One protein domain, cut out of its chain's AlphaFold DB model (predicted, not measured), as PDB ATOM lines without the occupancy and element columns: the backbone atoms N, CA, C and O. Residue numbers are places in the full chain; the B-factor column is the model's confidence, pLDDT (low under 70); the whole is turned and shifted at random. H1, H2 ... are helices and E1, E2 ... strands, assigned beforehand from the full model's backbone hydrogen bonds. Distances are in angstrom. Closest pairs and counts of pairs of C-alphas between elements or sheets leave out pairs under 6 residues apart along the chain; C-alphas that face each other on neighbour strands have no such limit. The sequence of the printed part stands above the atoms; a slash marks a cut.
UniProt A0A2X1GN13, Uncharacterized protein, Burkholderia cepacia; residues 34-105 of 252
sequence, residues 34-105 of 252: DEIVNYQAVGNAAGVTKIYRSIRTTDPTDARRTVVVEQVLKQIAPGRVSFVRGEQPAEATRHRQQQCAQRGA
ATOM      1  N   ASP A  34     -31.483 -38.528  38.264       65.94
ATOM      2  CA  ASP A  34     -30.233 -39.294  38.400       65.94
ATOM      3  C   ASP A  34     -29.007 -38.468  38.813       65.94
ATOM      4  O   ASP A  34     -28.268 -37.917  37.989       65.94
ATOM      5  N   GLU A  35     -28.807 -38.416  40.129       76.06
ATOM      6  CA  GLU A  35     -27.692 -37.769  40.824       76.06
ATOM      7  C   GLU A  35     -27.310 -38.548  42.097       76.06
ATOM      8  O   GLU A  35     -28.157 -39.184  42.728       76.06
ATOM      9  N   ILE A  36     -26.038 -38.482  42.504       83.75
ATOM     10  CA  ILE A  36     -25.571 -39.042  43.782       83.75
ATOM     11  C   ILE A  36     -25.911 -38.041  44.896       83.75
ATOM     12  O   ILE A  36     -25.241 -37.021  45.033       83.75
ATOM     13  N   VAL A  37     -26.940 -38.334  45.696       88.75
ATOM     14  CA  VAL A  37     -27.391 -37.470  46.809       88.75
ATOM     15  C   VAL A  37     -26.665 -37.740  48.127       88.75
ATOM     16  O   VAL A  37     -26.725 -36.919  49.038       88.75
ATOM     17  N   ASN A  38     -25.975 -38.877  48.242       89.94
ATOM     18  CA  ASN A  38     -25.101 -39.201  49.370       89.94
ATOM     19  C   ASN A  38     -23.936 -40.082  48.899       89.94
ATOM     20  O   ASN A  38     -24.127 -40.946  48.040       89.94
ATOM     21  N   TYR A  39     -22.750 -39.891  49.476       91.69
ATOM     22  CA  TYR A  39     -21.551 -40.686  49.213       91.69
ATOM     23  C   TYR A  39     -20.679 -40.764  50.471       91.69
ATOM     24  O   TYR A  39     -20.212 -39.743  50.978       91.69
ATOM     25  N   GLN A  40     -20.406 -41.978  50.943       93.44
ATOM     26  CA  GLN A  40     -19.550 -42.250  52.092       93.44
ATOM     27  C   GLN A  40     -18.609 -43.422  51.788       93.44
ATOM     28  O   GLN A  40     -19.038 -44.568  51.652       93.44
ATOM     29  N   ALA A  41     -17.308 -43.140  51.728       91.62
ATOM     30  CA  ALA A  41     -16.265 -44.159  51.635       91.62
ATOM     31  C   ALA A  41     -15.780 -44.564  53.040       91.62
ATOM     32  O   ALA A  41     -15.453 -43.708  53.862       91.62
ATOM     33  N   VAL A  42     -15.717 -45.868  53.309       91.56
ATOM     34  CA  VAL A  42     -15.300 -46.463  54.586       91.56
ATOM     35  C   VAL A  42     -14.269 -47.558  54.313       91.56
ATOM     36  O   VAL A  42     -14.602 -48.637  53.822       91.56
ATOM     37  N   GLY A  43     -13.003 -47.285  54.631       88.31
ATOM     38  CA  GLY A  43     -11.937 -48.290  54.611       88.31
ATOM     39  C   GLY A  43     -12.063 -49.260  55.786       88.31
ATOM     40  O   GLY A  43     -12.284 -48.831  56.917       88.31
ATOM     41  N   ASN A  44     -11.905 -50.562  55.536       79.62
ATOM     42  CA  ASN A  44     -11.811 -51.572  56.592       79.62
ATOM     43  C   ASN A  44     -10.351 -51.987  56.874       79.62
ATOM     44  O   ASN A  44      -9.438 -51.706  56.099       79.62
ATOM     45  N   ALA A  45     -10.129 -52.709  57.977       69.94
ATOM     46  CA  ALA A  45      -8.799 -53.172  58.390       69.94
ATOM     47  C   ALA A  45      -8.146 -54.199  57.434       69.94
ATOM     48  O   ALA A  45      -6.968 -54.507  57.590       69.94
ATOM     49  N   ALA A  46      -8.884 -54.713  56.444       74.00
ATOM     50  CA  ALA A  46      -8.374 -55.583  55.383       74.00
ATOM     51  C   ALA A  46      -8.013 -54.808  54.094       74.00
ATOM     52  O   ALA A  46      -7.764 -55.422  53.059       74.00
ATOM     53  N   GLY A  47      -8.007 -53.469  54.133       74.62
ATOM     54  CA  GLY A  47      -7.657 -52.613  52.996       74.62
ATOM     55  C   GLY A  47      -8.759 -52.457  51.942       74.62
ATOM     56  O   GLY A  47      -8.517 -51.852  50.901       74.62
ATOM     57  N   VAL A  48      -9.968 -52.970  52.190       83.19
ATOM     58  CA  VAL A  48     -11.107 -52.822  51.274       83.19
ATOM     59  C   VAL A  48     -11.904 -51.577  51.651       83.19
ATOM     60  O   VAL A  48     -12.489 -51.505  52.735       83.19
ATOM     61  N   THR A  49     -11.972 -50.616  50.732       91.81
ATOM     62  CA  THR A  49     -12.879 -49.468  50.835       91.81
ATOM     63  C   THR A  49     -14.277 -49.880  50.394       91.81
ATOM     64  O   THR A  49     -14.499 -50.175  49.217       91.81
ATOM     65  N   LYS A  50     -15.233 -49.886  51.326       92.38
ATOM     66  CA  LYS A  50     -16.661 -49.910  50.994       92.38
ATOM     67  C   LYS A  50     -17.136 -48.494  50.686       92.38
ATOM     68  O   LYS A  50     -16.694 -47.541  51.319       92.38
ATOM     69  N   ILE A  51     -18.030 -48.358  49.719       92.19
ATOM     70  CA  ILE A  51     -18.663 -47.103  49.322       92.19
ATOM     71  C   ILE A  51     -20.165 -47.289  49.483       92.19
ATOM     72  O   ILE A  51     -20.783 -48.088  48.782       92.19
ATOM     73  N   TYR A  52     -20.730 -46.543  50.421       92.00
ATOM     74  CA  TYR A  52     -22.163 -46.412  50.627       92.00
ATOM     75  C   TYR A  52     -22.592 -45.160  49.871       92.00
ATOM     76  O   TYR A  52     -22.111 -44.066  50.170       92.00
ATOM     77  N   ARG A  53     -23.445 -45.303  48.857       90.44
ATOM     78  CA  ARG A  53     -23.967 -44.154  48.104       90.44
ATOM     79  C   ARG A  53     -25.470 -44.256  47.916       90.44
ATOM     80  O   ARG A  53     -26.016 -45.353  47.890       90.44
ATOM     81  N   SER A  54     -26.116 -43.114  47.736       90.06
ATOM     82  CA  SER A  54     -27.549 -43.032  47.457       90.06
ATOM     83  C   SER A  54     -27.752 -42.243  46.168       90.06
ATOM     84  O   SER A  54     -27.227 -41.135  46.045       90.06
ATOM     85  N   ILE A  55     -28.493 -42.798  45.212       86.75
ATOM     86  CA  ILE A  55     -28.815 -42.157  43.932       86.75
ATOM     87  C   ILE A  55     -30.285 -41.754  43.936       86.75
ATOM     88  O   ILE A  55     -31.153 -42.586  44.189       86.75
ATOM     89  N   ARG A  56     -30.581 -40.489  43.637       85.50
ATOM     90  CA  ARG A  56     -31.945 -40.043  43.329       85.50
ATOM     91  C   ARG A  56     -32.219 -40.354  41.864       85.50
ATOM     92  O   ARG A  56     -31.742 -39.620  41.011       85.50
ATOM     93  N   THR A  57     -32.958 -41.421  41.589       79.56
ATOM     94  CA  THR A  57     -33.319 -41.891  40.239       79.56
ATOM     95  C   THR A  57     -34.837 -41.808  40.021       79.56
ATOM     96  O   THR A  57     -35.577 -41.350  40.898       79.56
ATOM     97  N   THR A  58     -35.319 -42.210  38.850       76.44
ATOM     98  CA  THR A  58     -36.746 -42.234  38.492       76.44
ATOM     99  C   THR A  58     -37.431 -43.479  39.078       76.44
ATOM    100  O   THR A  58     -36.833 -44.549  39.146       76.44
ATOM    101  N   ASP A  59     -38.686 -43.378  39.529       78.00
ATOM    102  CA  ASP A  59     -39.459 -44.558  39.949       78.00
ATOM    103  C   ASP A  59     -39.789 -45.409  38.706       78.00
ATOM    104  O   ASP A  59     -40.420 -44.890  37.781       78.00
ATOM    105  N   PRO A  60     -39.413 -46.703  38.642       70.50
ATOM    106  CA  PRO A  60     -39.686 -47.519  37.463       70.50
ATOM    107  C   PRO A  60     -41.190 -47.616  37.192       70.50
ATOM    108  O   PRO A  60     -41.611 -47.684  36.040       70.50
ATOM    109  N   THR A  61     -42.025 -47.601  38.236       74.19
ATOM    110  CA  THR A  61     -43.481 -47.748  38.111       74.19
ATOM    111  C   THR A  61     -44.206 -46.452  37.740       74.19
ATOM    112  O   THR A  61     -45.326 -46.521  37.235       74.19
ATOM    113  N   ASP A  62     -43.576 -45.288  37.933       74.62
ATOM    114  CA  ASP A  62     -44.122 -43.977  37.574       74.62
ATOM    115  C   ASP A  62     -43.001 -43.006  37.178       74.62
ATOM    116  O   ASP A  62     -42.363 -42.382  38.026       74.62
ATOM    117  N   ALA A  63     -42.834 -42.792  35.870       68.19
ATOM    118  CA  ALA A  63     -41.834 -41.883  35.305       68.19
ATOM    119  C   ALA A  63     -41.999 -40.393  35.699       68.19
ATOM    120  O   ALA A  63     -41.215 -39.549  35.264       68.19
ATOM    121  N   ARG A  64     -43.021 -40.038  36.492       74.06
ATOM    122  CA  ARG A  64     -43.210 -38.699  37.084       74.06
ATOM    123  C   ARG A  64     -42.692 -38.594  38.518       74.06
ATOM    124  O   ARG A  64     -42.637 -37.487  39.054       74.06
ATOM    125  N   ARG A  65     -42.326 -39.712  39.149       79.19
ATOM    126  CA  ARG A  65     -41.764 -39.766  40.500       79.19
ATOM    127  C   ARG A  65     -40.261 -40.001  40.461       79.19
ATOM    128  O   ARG A  65     -39.745 -40.730  39.622       79.19
ATOM    129  N   THR A  66     -39.575 -39.444  41.452       81.50
ATOM    130  CA  THR A  66     -38.204 -39.827  41.806       81.50
ATOM    131  C   THR A  66     -38.196 -40.653  43.087       81.50
ATOM    132  O   THR A  66     -39.020 -40.436  43.980       81.50
ATOM    133  N   VAL A  67     -37.226 -41.551  43.207       86.12
ATOM    134  CA  VAL A  67     -36.935 -42.364  44.395       86.12
ATOM    135  C   VAL A  67     -35.450 -42.267  44.727       86.12
ATOM    136  O   VAL A  67     -34.631 -42.005  43.850       86.12
ATOM    137  N   VAL A  68     -35.086 -42.460  45.996       89.62
ATOM    138  CA  VAL A  68     -33.679 -42.540  46.411       89.62
ATOM    139  C   VAL A  68     -33.324 -44.007  46.624       89.62
ATOM    140  O   VAL A  68     -33.946 -44.683  47.436       89.62
ATOM    141  N   VAL A  69     -32.341 -44.491  45.870       89.06
ATOM    142  CA  VAL A  69     -31.883 -45.882  45.852       89.06
ATOM    143  C   VAL A  69     -30.487 -45.949  46.457       89.06
ATOM    144  O   VAL A  69     -29.546 -45.334  45.956       89.06
ATOM    145  N   GLU A  70     -30.346 -46.693  47.548       90.88
ATOM    146  CA  GLU A  70     -29.058 -46.934  48.200       90.88
ATOM    147  C   GLU A  70     -28.277 -48.066  47.515       90.88
ATOM    148  O   GLU A  70     -28.848 -49.060  47.075       90.88
ATOM    149  N   GLN A  71     -26.955 -47.953  47.447       89.56
ATOM    150  CA  GLN A  71     -26.068 -48.970  46.885       89.56
ATOM    151  C   GLN A  71     -24.855 -49.173  47.794       89.56
ATOM    152  O   GLN A  71     -24.249 -48.205  48.267       89.56
ATOM    153  N   VAL A  72     -24.472 -50.439  47.994       91.56
ATOM    154  CA  VAL A  72     -23.277 -50.823  48.764       91.56
ATOM    155  C   VAL A  72     -22.239 -51.401  47.815       91.56
ATOM    156  O   VAL A  72     -22.410 -52.483  47.247       91.56
ATOM    157  N   LEU A  73     -21.149 -50.668  47.630       91.38
ATOM    158  CA  LEU A  73     -20.103 -50.975  46.663       91.38
ATOM    159  C   LEU A  73     -18.760 -51.242  47.362       91.38
ATOM    160  O   LEU A  73     -18.527 -50.800  48.484       91.38
ATOM    161  N   LYS A  74     -17.860 -51.960  46.694       92.00
ATOM    162  CA  LYS A  74     -16.441 -52.143  47.045       92.00
ATOM    163  C   LYS A  74     -15.594 -51.427  45.990       92.00
ATOM    164  O   LYS A  74     -15.822 -51.627  44.796       92.00
ATOM    165  N   GLN A  75     -14.639 -50.594  46.393       90.12
ATOM    166  CA  GLN A  75     -13.693 -49.986  45.453       90.12
ATOM    167  C   GLN A  75     -12.661 -51.035  45.018       90.12
ATOM    168  O   GLN A  75     -12.105 -51.747  45.850       90.12
ATOM    169  N   ILE A  76     -12.452 -51.154  43.707       86.69
ATOM    170  CA  ILE A  76     -11.557 -52.141  43.075       86.69
ATOM    171  C   ILE A  76     -10.294 -51.445  42.548       86.69
ATOM    172  O   ILE A  76      -9.197 -51.986  42.637       86.69
ATOM    173  N   ALA A  77     -10.447 -50.231  42.017       82.19
ATOM    174  CA  ALA A  77      -9.370 -49.324  41.628       82.19
ATOM    175  C   ALA A  77      -9.908 -47.875  41.675       82.19
ATOM    176  O   ALA A  77     -11.125 -47.702  41.782       82.19
ATOM    177  N   PRO A  78      -9.070 -46.827  41.579       82.00
ATOM    178  CA  PRO A  78      -9.559 -45.449  41.503       82.00
ATOM    179  C   PRO A  78     -10.557 -45.266  40.348       82.00
ATOM    180  O   PRO A  78     -10.248 -45.621  39.210       82.00
ATOM    181  N   GLY A  79     -11.756 -44.748  40.633       77.62
ATOM    182  CA  GLY A  79     -12.827 -44.587  39.644       77.62
ATOM    183  C   GLY A  79     -13.575 -45.879  39.286       77.62
ATOM    184  O   GLY A  79     -14.467 -45.839  38.441       77.62
ATOM    185  N   ARG A  80     -13.240 -47.028  39.893       82.88
ATOM    186  CA  ARG A  80     -13.837 -48.339  39.592       82.88
ATOM    187  C   ARG A  80     -14.336 -49.040  40.847       82.88
ATOM    188  O   ARG A  80     -13.564 -49.441  41.720       82.88
ATOM    189  N   VAL A  81     -15.634 -49.303  40.860       87.06
ATOM    190  CA  VAL A  81     -16.375 -49.885  41.982       87.06
ATOM    191  C   VAL A  81     -17.147 -51.120  41.553       87.06
ATOM    192  O   VAL A  81     -17.453 -51.312  40.382       87.06
ATOM    193  N   SER A  82     -17.453 -51.992  42.500       86.69
ATOM    194  CA  SER A  82     -18.150 -53.249  42.258       86.69
ATOM    195  C   SER A  82     -19.237 -53.466  43.300       86.69
ATOM    196  O   SER A  82     -19.075 -53.046  44.442       86.69
ATOM    197  N   PHE A  83     -20.345 -54.109  42.933       87.31
ATOM    198  CA  PHE A  83     -21.398 -54.442  43.893       87.31
ATOM    199  C   PHE A  83     -20.886 -55.414  44.965       87.31
ATOM    200  O   PHE A  83     -20.136 -56.354  44.680       87.31
ATOM    201  N   VAL A  84     -21.297 -55.197  46.214       87.31
ATOM    202  CA  VAL A  84     -21.061 -56.155  47.300       87.31
ATOM    203  C   VAL A  84     -22.259 -57.100  47.366       87.31
ATOM    204  O   VAL A  84     -23.347 -56.704  47.788       87.31
ATOM    205  N   ARG A  85     -22.065 -58.338  46.893       84.69
ATOM    206  CA  ARG A  85     -23.115 -59.366  46.840       84.69
ATOM    207  C   ARG A  85     -23.730 -59.592  48.223       84.69
ATOM    208  O   ARG A  85     -22.995 -59.721  49.200       84.69
ATOM    209  N   GLY A  86     -25.054 -59.661  48.306       84.44
ATOM    210  CA  GLY A  86     -25.799 -59.903  49.544       84.44
ATOM    211  C   GLY A  86     -25.819 -58.738  50.544       84.44
ATOM    212  O   GLY A  86     -26.521 -58.830  51.545       84.44
ATOM    213  N   GLU A  87     -25.106 -57.636  50.279       89.31
ATOM    214  CA  GLU A  87     -25.131 -56.417  51.106       89.31
ATOM    215  C   GLU A  87     -25.975 -55.284  50.490       89.31
ATOM    216  O   GLU A  87     -25.991 -54.170  51.011       89.31
ATOM    217  N   GLN A  88     -26.688 -55.534  49.384       88.94
ATOM    218  CA  GLN A  88     -27.557 -54.520  48.781       88.94
ATOM    219  C   GLN A  88     -28.813 -54.275  49.636       88.94
ATOM    220  O   GLN A  88     -29.511 -55.238  49.967       88.94
ATOM    221  N   PRO A  89     -29.161 -53.011  49.950       90.31
ATOM    222  CA  PRO A  89     -30.383 -52.681  50.676       90.31
ATOM    223  C   PRO A  89     -31.633 -53.230  49.983       90.31
ATOM    224  O   PRO A  89     -31.757 -53.197  48.756       90.31
ATOM    225  N   ALA A  90     -32.586 -53.732  50.773       88.69
ATOM    226  CA  ALA A  90     -33.746 -54.463  50.257       88.69
ATOM    227  C   ALA A  90     -34.606 -53.637  49.279       88.69
ATOM    228  O   ALA A  90     -35.183 -54.192  48.343       88.69
ATOM    229  N   GLU A  91     -34.665 -52.316  49.458       86.56
ATOM    230  CA  GLU A  91     -35.390 -51.414  48.556       86.56
ATOM    231  C   GLU A  91     -34.675 -51.236  47.211       86.56
ATOM    232  O   GLU A  91     -35.329 -51.208  46.173       86.56
ATOM    233  N   ALA A  92     -33.340 -51.227  47.202       87.81
ATOM    234  CA  ALA A  92     -32.546 -51.171  45.980       87.81
ATOM    235  C   ALA A  92     -32.616 -52.477  45.182       87.81
ATOM    236  O   ALA A  92     -32.740 -52.460  43.959       87.81
ATOM    237  N   THR A  93     -32.616 -53.619  45.871       88.75
ATOM    238  CA  THR A  93     -32.865 -54.918  45.234       88.75
ATOM    239  C   THR A  93     -34.288 -55.003  44.675       88.75
ATOM    240  O   THR A  93     -34.463 -55.441  43.539       88.75
ATOM    241  N   ARG A  94     -35.301 -54.483  45.385       89.00
ATOM    242  CA  ARG A  94     -36.671 -54.354  44.850       89.00
ATOM    243  C   ARG A  94     -36.722 -53.451  43.610       89.00
ATOM    244  O   ARG A  94     -37.390 -53.806  42.643       89.00
ATOM    245  N   HIS A  95     -36.005 -52.329  43.618       87.31
ATOM    246  CA  HIS A  95     -35.942 -51.383  42.500       87.31
ATOM    247  C   HIS A  95     -35.365 -52.034  41.231       87.31
ATOM    248  O   HIS A  95     -36.023 -52.035  40.189       87.31
ATOM    249  N   ARG A  96     -34.194 -52.687  41.319       85.38
ATOM    250  CA  ARG A  96     -33.603 -53.432  40.186       85.38
ATOM    251  C   ARG A  96     -34.512 -54.562  39.695       85.38
ATOM    252  O   ARG A  96     -34.695 -54.728  38.491       85.38
ATOM    253  N   GLN A  97     -35.145 -55.304  40.609       86.62
ATOM    254  CA  GLN A  97     -36.122 -56.340  40.255       86.62
ATOM    255  C   GLN A  97     -37.316 -55.773  39.475       86.62
ATOM    256  O   GLN A  97     -37.730 -56.379  38.487       86.62
ATOM    257  N   GLN A  98     -37.841 -54.604  39.856       85.69
ATOM    258  CA  GLN A  98     -38.909 -53.918  39.118       85.69
ATOM    259  C   GLN A  98     -38.449 -53.487  37.718       85.69
ATOM    260  O   GLN A  98     -39.149 -53.767  36.743       85.69
ATOM    261  N   GLN A  99     -37.260 -52.889  37.593       78.75
ATOM    262  CA  GLN A  99     -36.694 -52.510  36.294       78.75
ATOM    263  C   GLN A  99     -36.490 -53.705  35.352       78.75
ATOM    264  O   GLN A  99     -36.769 -53.597  34.156       78.75
ATOM    265  N   CYS A 100     -36.009 -54.843  35.863       76.56
ATOM    266  CA  CYS A 100     -35.857 -56.054  35.056       76.56
ATOM    267  C   CYS A 100     -37.215 -56.669  34.694       76.56
ATOM    268  O   CYS A 100     -37.419 -57.041  33.536       76.56
ATOM    269  N   ALA A 101     -38.176 -56.706  35.623       78.75
ATOM    270  CA  ALA A 101     -39.511 -57.249  35.366       78.75
ATOM    271  C   ALA A 101     -40.228 -56.509  34.222       78.75
ATOM    272  O   ALA A 101     -40.803 -57.146  33.339       78.75
ATOM    273  N   GLN A 102     -40.111 -55.178  34.165       73.75
ATOM    274  CA  GLN A 102     -40.641 -54.354  33.067       73.75
ATOM    275  C   GLN A 102     -40.025 -54.664  31.695       73.75
ATOM    276  O   GLN A 102     -40.638 -54.385  30.667       73.75
ATOM    277  N   ARG A 103     -38.827 -55.255  31.669       64.44
ATOM    278  CA  ARG A 103     -38.083 -55.626  30.455       64.44
ATOM    279  C   ARG A 103     -38.260 -57.109  30.090       64.44
ATOM    280  O   ARG A 103     -37.583 -57.594  29.187       64.44
ATOM    281  N   GLY A 104     -39.149 -57.836  30.779       66.62
ATOM    282  CA  GLY A 104     -39.323 -59.283  30.603       66.62
ATOM    283  C   GLY A 104     -38.093 -60.071  31.061       66.62
ATOM    284  O   GLY A 104     -37.603 -60.945  30.343       66.62
ATOM    285  N   ALA A 105     -37.539 -59.700  32.218       73.75
ATOM    286  CA  ALA A 105     -36.274 -60.206  32.733       73.75
ATOM    287  C   ALA A 105     -36.257 -60.307  34.272       73.75
ATOM    288  O   ALA A 105     -37.124 -59.775  34.964       73.75
TER     289      ALA A 105
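This is residues 34 to 105 of the 252 residues of an uncharacterized protein of Burkholderia cepacia (UniProt A0A2X1GN13). A long, twisted ribbon of four antiparallel strands makes the body, with helix H1 packed beside the long strand E3 at the sheet's own level. The short strand E4 pairs with the last part of E3. The printed part has 72 residues with four named strands and then one named helix, E1 E2 E3 E4 H1; the sheet's order is E1 - E2 - E3 - E4, and the class is mixed. The whole is elongated, spanning 41 by 24 by 20 A, and only just loose, close to compact, with a radius of gyration of the C-alphas of 13.7 A.

Begin with E3, residues 62 to 77, an inner strand that bends by 94 degrees at residue 65. It forms a hairpin with E2, residues 49 to 59, at 164 degrees; look for N 55 and O 69, 2.8 A apart. E2 forms another with edge strand E1, residues 35 to 43, where N 40 and O 52 are 2.8 A apart. E4, residues 80 to 83, forms a hairpin with E3 at 111 degrees, with N 74 and O 82 2.8 A apart. The four strands form a meander, each the antiparallel neighbour of the one before. E1 and E4 are apart. H1, residues 90 to 102, is on the sheet, at the sheet's level with a height of 0.9 A; its closest C-alphas to E3 are those of Ala 92 and Val 69, 5.3 A. H1 and E2 are near each other. In H1 every O i to N i+4 pair is within hydrogen-bond range.

Find C-alpha 35 at (-27.692, -37.769, 40.824), where E1 begins its 23.4 A. E2 runs 29.1 A, E3 35.4 A and E4 10.6 A. H1 runs 18.5 A to C-alpha 102 at (-40.641, -54.354, 33.067).

The C-alphas farthest apart are those of Ala 45 and Arg 64, 43.0 A. The printed part has no cut, and no link is long. Look for pLDDT under 70 at residues 34, 45, 63 and 103 to 104.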